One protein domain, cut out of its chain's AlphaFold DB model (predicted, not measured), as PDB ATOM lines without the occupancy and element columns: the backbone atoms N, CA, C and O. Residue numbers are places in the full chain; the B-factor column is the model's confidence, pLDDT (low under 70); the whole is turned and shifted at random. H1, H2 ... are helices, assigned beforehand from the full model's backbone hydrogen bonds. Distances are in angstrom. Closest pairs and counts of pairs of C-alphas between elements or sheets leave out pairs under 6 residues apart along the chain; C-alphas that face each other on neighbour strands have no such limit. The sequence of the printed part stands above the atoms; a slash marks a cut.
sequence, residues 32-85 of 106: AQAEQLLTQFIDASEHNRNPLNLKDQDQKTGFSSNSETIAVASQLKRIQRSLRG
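What this domain is: This is residues 32 to 85 of the 106 residues of an uncharacterized protein of Candida orthopsilosis (strain 90-125) (UniProt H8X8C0). Two helices, H1 and H2, lie side by side as a helical hairpin, a narrow V closest near residues 35 and 80, where the printed part begins and ends. At the other end, the long unnamed stretch of residues 50 to 67 makes a wide loop. The printed part has 54 residues with two named helices, H1 then H2, and no named strand; its class is all helix. It is elongated, 36 by 22 by 13 A, and only just compact, close to loose, with a radius of gyration of the C-alphas of 11.7 A.

Where its parts are: Find C-alpha 32 at (359.116, 325.329, 270.465); from there H1, residues 32 to 49, runs 25.9 A. H2, residues 68 to 83, runs 23.6 A to C-alpha 83 at (365.671, 322.255, 273.203).

How they stand to each other: Look at Glu 35 and Gln 80: H1 and H2 touch, and these closest C-alphas are 5.7 A apart. They run opposite ways at a shallow tilt of 28 degrees. Every O i to N i+4 pair is within hydrogen-bond range in H1, and 11 of 12 in H2.

The domain as a whole: The C-alphas farthest apart, Lys 55 and Gly 85, are 36.9 A apart. The printed part has no cut. The link is long, and pLDDT is under 70 at residues 51, 53 to 60 and 67.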
ATOM      1  N   ALA A  32     359.211 323.875 270.351       94.25
ATOM      2  CA  ALA A  32     359.116 325.329 270.465       94.25
ATOM      3  C   ALA A  32     358.226 325.755 271.644       94.25
ATOM      4  O   ALA A  32     358.602 326.630 272.415       94.25
ATOM      5  N   GLN A  33     357.082 325.093 271.839       95.25
ATOM      6  CA  GLN A  33     356.202 325.369 272.979       95.25
ATOM      7  C   GLN A  33     356.864 325.005 274.312       95.25
ATOM      8  O   GLN A  33     356.768 325.762 275.275       95.25
ATOM      9  N   ALA A  34     357.565 323.871 274.372       95.00
ATOM     10  CA  ALA A  34     358.304 323.460 275.562       95.00
ATOM     11  C   ALA A  34     359.394 324.479 275.933       95.00
ATOM     12  O   ALA A  34     359.561 324.819 277.102       95.00
ATOM     13  N   GLU A  35     360.108 324.997 274.934       94.56
ATOM     14  CA  GLU A  35     361.132 326.024 275.110       94.56
ATOM     15  C   GLU A  35     360.539 327.340 275.638       94.56
ATOM     16  O   GLU A  35     361.072 327.911 276.595       94.56
ATOM     17  N   GLN A  36     359.401 327.774 275.091       94.06
ATOM     18  CA  GLN A  36     358.692 328.971 275.547       94.06
ATOM     19  C   GLN A  36     358.208 328.838 276.994       94.06
ATOM     20  O   GLN A  36     358.429 329.744 277.800       94.06
ATOM     21  N   LEU A  37     357.603 327.700 277.349       93.62
ATOM     22  CA  LEU A  37     357.132 327.435 278.712       93.62
ATOM     23  C   LEU A  37     358.285 327.419 279.720       93.62
ATOM     24  O   LEU A  37     358.167 327.999 280.798       93.62
ATOM     25  N   LEU A  38     359.417 326.797 279.369       93.62
ATOM     26  CA  LEU A  38     360.603 326.810 280.224       93.62
ATOM     27  C   LEU A  38     361.177 328.217 280.384       93.62
ATOM     28  O   LEU A  38     361.558 328.577 281.494       93.62
ATOM     29  N   THR A  39     361.208 329.015 279.314       93.31
ATOM     30  CA  THR A  39     361.656 330.414 279.369       93.31
ATOM     31  C   THR A  39     360.787 331.214 280.335       93.31
ATOM     32  O   THR A  39     361.303 331.771 281.301       93.31
ATOM     33  N   GLN A  40     359.463 331.172 280.155       92.56
ATOM     34  CA  GLN A  40     358.513 331.874 281.020       92.56
ATOM     35  C   GLN A  40     358.651 331.452 282.490       92.56
ATOM     36  O   GLN A  40     358.648 332.297 283.386       92.56
ATOM     37  N   PHE A  41     358.788 330.150 282.744       92.19
ATOM     38  CA  PHE A  41     358.919 329.621 284.098       92.19
ATOM     39  C   PHE A  41     360.241 330.031 284.763       92.19
ATOM     40  O   PHE A  41     360.258 330.378 285.947       92.19
ATOM     41  N   ILE A  42     361.358 329.992 284.030       90.50
ATOM     42  CA  ILE A  42     362.671 330.403 284.545       90.50
ATOM     43  C   ILE A  42     362.668 331.906 284.829       90.50
ATOM     44  O   ILE A  42     363.075 332.299 285.918       90.50
ATOM     45  N   ASP A  43     362.146 332.729 283.921       89.38
ATOM     46  CA  ASP A  43     362.083 334.183 284.097       89.38
ATOM     47  C   ASP A  43     361.235 334.568 285.317       89.38
ATOM     48  O   ASP A  43     361.647 335.390 286.139       89.38
ATOM     49  N   ALA A  44     360.083 333.915 285.497       87.75
ATOM     50  CA  ALA A  44     359.257 334.066 286.691       87.75
ATOM     51  C   ALA A  44     359.989 333.607 287.964       87.75
ATOM     52  O   ALA A  44     359.923 334.276 288.994       87.75
ATOM     53  N   SER A  45     360.730 332.499 287.897       87.56
ATOM     54  CA  SER A  45     361.521 331.997 289.026       87.56
ATOM     55  C   SER A  45     362.632 332.970 289.428       87.56
ATOM     56  O   SER A  45     362.811 333.232 290.613       87.56
ATOM     57  N   GLU A  46     363.373 333.540 288.475       85.81
ATOM     58  CA  GLU A  46     364.423 334.526 288.777       85.81
ATOM     59  C   GLU A  46     363.824 335.848 289.282       85.81
ATOM     60  O   GLU A  46     364.369 336.463 290.202       85.81
ATOM     61  N   HIS A  47     362.659 336.250 288.764       83.88
ATOM     62  CA  HIS A  47     361.913 337.402 289.273       83.88
ATOM     63  C   HIS A  47     361.497 337.219 290.742       83.88
ATOM     64  O   HIS A  47     361.722 338.126 291.545       83.88
ATOM     65  N   ASN A  48     360.974 336.041 291.105       81.44
ATOM     66  CA  ASN A  48     360.544 335.697 292.467       81.44
ATOM     67  C   ASN A  48     361.712 335.573 293.463       81.44
ATOM     68  O   ASN A  48     361.519 335.694 294.673       81.44
ATOM     69  N   ARG A  49     362.930 335.307 292.977       79.81
ATOM     70  CA  ARG A  49     364.140 335.225 293.813       79.81
ATOM     71  C   ARG A  49     364.682 336.593 294.207       79.81
ATOM     72  O   ARG A  49     365.426 336.677 295.182       79.81
ATOM     73  N   ASN A  50     364.327 337.650 293.481       78.81
ATOM     74  CA  ASN A  50     364.773 338.998 293.802       78.81
ATOM     75  C   ASN A  50     363.944 339.574 294.972       78.81
ATOM     76  O   ASN A  50     362.736 339.779 294.821       78.81
ATOM     77  N   PRO A  51     364.570 339.895 296.122       69.25
ATOM     78  CA  PRO A  51     363.868 340.387 297.309       69.25
ATOM     79  C   PRO A  51     363.191 341.757 297.115       69.25
ATOM     80  O   PRO A  51     362.353 342.144 297.926       69.25
ATOM     81  N   LEU A  52     363.519 342.496 296.050       73.75
ATOM     82  CA  LEU A  52     362.871 343.769 295.714       73.75
ATOM     83  C   LEU A  52     361.487 343.589 295.063       73.75
ATOM     84  O   LEU A  52     360.689 344.522 295.087       73.75
ATOM     85  N   ASN A  53     361.174 342.397 294.539       69.75
ATOM     86  CA  ASN A  53     359.921 342.108 293.828       69.75
ATOM     87  C   ASN A  53     358.806 341.554 294.739       69.75
ATOM     88  O   ASN A  53     357.787 341.074 294.256       69.75
ATOM     89  N   LEU A  54     358.964 341.634 296.069       60.44
ATOM     90  CA  LEU A  54     358.044 341.040 297.056       60.44
ATOM     91  C   LEU A  54     356.595 341.567 297.003       60.44
ATOM     92  O   LEU A  54     355.710 340.946 297.587       60.44
ATOM     93  N   LYS A  55     356.354 342.715 296.355       60.09
ATOM     94  CA  LYS A  55     355.029 343.350 296.254       60.09
ATOM     95  C   LYS A  55     354.243 342.951 295.002       60.09
ATOM     96  O   LYS A  55     353.026 343.099 295.011       60.09
ATOM     97  N   ASP A  56     354.902 342.386 293.992       58.72
ATOM     98  CA  ASP A  56     354.262 341.874 292.776       58.72
ATOM     99  C   ASP A  56     353.874 340.401 292.989       58.72
ATOM    100  O   ASP A  56     354.383 339.494 292.333       58.72
ATOM    101  N   GLN A  57     352.974 340.132 293.940       54.94
ATOM    102  CA  GLN A  57     352.385 338.795 294.133       54.94
ATOM    103  C   GLN A  57     351.308 338.448 293.088       54.94
ATOM    104  O   GLN A  57     350.502 337.537 293.286       54.94
ATOM    105  N   ASP A  58     351.303 339.123 291.941       54.38
ATOM    106  CA  ASP A  58     350.444 338.756 290.826       54.38
ATOM    107  C   ASP A  58     351.011 337.520 290.114       54.38
ATOM    108  O   ASP A  58     351.856 337.606 289.230       54.38
ATOM    109  N   GLN A  59     350.531 336.347 290.540       55.12
ATOM    110  CA  GLN A  59     350.301 335.146 289.718       55.12
ATOM    111  C   GLN A  59     351.443 334.715 288.769       55.12
ATOM    112  O   GLN A  59     351.191 334.211 287.674       55.12
ATOM    113  N   LYS A  60     352.713 334.868 289.155       58.53
ATOM    114  CA  LYS A  60     353.838 334.361 288.354       58.53
ATOM    115  C   LYS A  60     354.186 332.934 288.768       58.53
ATOM    116  O   LYS A  60     354.760 332.694 289.829       58.53
ATOM    117  N   THR A  61     353.846 331.976 287.907       71.62
ATOM    118  CA  THR A  61     354.235 330.564 288.032       71.62
ATOM    119  C   THR A  61     355.761 330.434 288.005       71.62
ATOM    120  O   THR A  61     356.373 330.707 286.977       71.62
ATOM    121  N   GLY A  62     356.386 330.016 289.105       79.50
ATOM    122  CA  GLY A  62     357.840 329.879 289.202       79.50
ATOM    123  C   GLY A  62     358.277 329.345 290.564       79.50
ATOM    124  O   GLY A  62     357.458 329.164 291.466       79.50
ATOM    125  N   PHE A  63     359.572 329.091 290.732       84.88
ATOM    126  CA  PHE A  63     360.121 328.692 292.023       84.88
ATOM    127  C   PHE A  63     360.098 329.835 293.041       84.88
ATOM    128  O   PHE A  63     360.388 330.988 292.722       84.88
ATOM    129  N   SER A  64     359.811 329.487 294.297       75.06
ATOM    130  CA  SER A  64     360.095 330.337 295.453       75.06
ATOM    131  C   SER A  64     361.595 330.325 295.776       75.06
ATOM    132  O   SER A  64     362.304 329.378 295.425       75.06
ATOM    133  N   SER A  65     362.068 331.326 296.518       70.06
ATOM    134  CA  SER A  65     363.480 331.598 296.851       70.06
ATOM    135  C   SER A  65     364.201 330.569 297.750       70.06
ATOM    136  O   SER A  65     365.198 330.897 298.391       70.06
ATOM    137  N   ASN A  66     363.746 329.315 297.808       71.62
ATOM    138  CA  ASN A  66     364.389 328.273 298.611       71.62
ATOM    139  C   ASN A  66     365.701 327.763 297.954       71.62
ATOM    140  O   ASN A  66     365.940 327.935 296.762       71.62
ATOM    141  N   SER A  67     366.593 327.153 298.745       65.31
ATOM    142  CA  SER A  67     367.905 326.690 298.253       65.31
ATOM    143  C   SER A  67     367.809 325.464 297.332       65.31
ATOM    144  O   SER A  67     368.637 325.302 296.436       65.31
ATOM    145  N   GLU A  68     366.798 324.612 297.516       72.94
ATOM    146  CA  GLU A  68     366.625 323.380 296.737       72.94
ATOM    147  C   GLU A  68     366.230 323.665 295.279       72.94
ATOM    148  O   GLU A  68     366.647 322.948 294.367       72.94
ATOM    149  N   THR A  69     365.503 324.756 295.023       81.38
ATOM    150  CA  THR A  69     365.072 325.132 293.669       81.38
ATOM    151  C   THR A  69     366.206 325.649 292.791       81.38
ATOM    152  O   THR A  69     366.072 325.639 291.570       81.38
ATOM    153  N   ILE A  70     367.358 326.018 293.362       82.44
ATOM    154  CA  ILE A  70     368.534 326.491 292.612       82.44
ATOM    155  C   ILE A  70     369.104 325.375 291.732       82.44
ATOM    156  O   ILE A  70     369.359 325.569 290.540       82.44
ATOM    157  N   ALA A  71     369.265 324.182 292.311       85.62
ATOM    158  CA  ALA A  71     369.767 323.019 291.588       85.62
ATOM    159  C   ALA A  71     368.799 322.606 290.470       85.62
ATOM    160  O   ALA A  71     369.232 322.282 289.360       85.62
ATOM    161  N   VAL A  72     367.491 322.674 290.736       88.12
ATOM    162  CA  VAL A  72     366.451 322.363 289.747       88.12
ATOM    163  C   VAL A  72     366.421 323.415 288.635       88.12
ATOM    164  O   VAL A  72     366.408 323.053 287.463       88.12
ATOM    165  N   ALA A  73     366.523 324.707 288.954       88.00
ATOM    166  CA  ALA A  73     366.608 325.777 287.957       88.00
ATOM    167  C   ALA A  73     367.823 325.606 287.026       88.00
ATOM    168  O   ALA A  73     367.703 325.766 285.811       88.00
ATOM    169  N   SER A  74     368.982 325.205 287.564       88.88
ATOM    170  CA  SER A  74     370.168 324.859 286.762       88.88
ATOM    171  C   SER A  74     369.896 323.693 285.797       88.88
ATOM    172  O   SER A  74     370.292 323.733 284.629       88.88
ATOM    173  N   GLN A  75     369.166 322.667 286.248       91.50
ATOM    174  CA  GLN A  75     368.739 321.561 285.385       91.50
ATOM    175  C   GLN A  75     367.774 322.030 284.286       91.50
ATOM    176  O   GLN A  75     367.984 321.683 283.124       91.50
ATOM    177  N   LEU A  76     366.782 322.865 284.610       92.75
ATOM    178  CA  LEU A  76     365.839 323.410 283.627       92.75
ATOM    179  C   LEU A  76     366.547 324.255 282.555       92.75
ATOM    180  O   LEU A  76     366.254 324.093 281.372       92.75
ATOM    181  N   LYS A  77     367.543 325.070 282.930       92.06
ATOM    182  CA  LYS A  77     368.375 325.830 281.975       92.06
ATOM    183  C   LYS A  77     369.141 324.914 281.014       92.06
ATOM    184  O   LYS A  77     369.241 325.210 279.823       92.06
ATOM    185  N   ARG A  78     369.653 323.772 281.494       92.44
ATOM    186  CA  ARG A  78     370.281 322.757 280.626       92.44
ATOM    187  C   ARG A  78     369.277 322.139 279.648       92.44
ATOM    188  O   ARG A  78     369.612 321.975 278.478       92.44
ATOM    189  N   ILE A  79     368.055 321.845 280.098       93.50
ATOM    190  CA  ILE A  79     366.988 321.308 279.239       93.50
ATOM    191  C   ILE A  79     366.585 322.336 278.176       93.50
ATOM    192  O   ILE A  79     366.588 322.008 276.994       93.50
ATOM    193  N   GLN A  80     366.332 323.591 278.558       93.69
ATOM    194  CA  GLN A  80     366.035 324.686 277.625       93.69
ATOM    195  C   GLN A  80     367.140 324.839 276.566       93.69
ATOM    196  O   GLN A  80     366.857 324.987 275.378       93.69
ATOM    197  N   ARG A  81     368.411 324.729 276.973       92.81
ATOM    198  CA  ARG A  81     369.561 324.754 276.059       92.81
ATOM    199  C   ARG A  81     369.543 323.580 275.072       92.81
ATOM    200  O   ARG A  81     369.746 323.793 273.877       92.81
ATOM    201  N   SER A  82     369.232 322.375 275.550       92.44
ATOM    202  CA  SER A  82     369.062 321.187 274.704       92.44
ATOM    203  C   SER A  82     367.920 321.354 273.698       92.44
ATOM    204  O   SER A  82     368.079 320.987 272.538       92.44
ATOM    205  N   LEU A  83     366.793 321.954 274.104       92.31
ATOM    206  CA  LEU A  83     365.671 322.255 273.203       92.31
ATOM    207  C   LEU A  83     366.030 323.297 272.132       92.31
ATOM    208  O   LEU A  83     365.354 323.382 271.114       92.31
ATOM    209  N   ARG A  84     367.101 324.071 272.319       92.50
ATOM    210  CA  ARG A  84     367.634 325.002 271.311       92.50
ATOM    211  C   ARG A  84     368.727 324.379 270.430       92.50
ATOM    212  O   ARG A  84     369.291 325.074 269.592       92.50
ATOM    213  N   GLY A  85     369.060 323.099 270.622       90.06
ATOM    214  CA  GLY A  85     370.139 322.421 269.891       90.06
ATOM    215  C   GLY A  85     371.545 322.903 270.267       90.06
ATOM    216  O   GLY A  85     372.499 322.684 269.527       90.06
TER     217      GLY A  85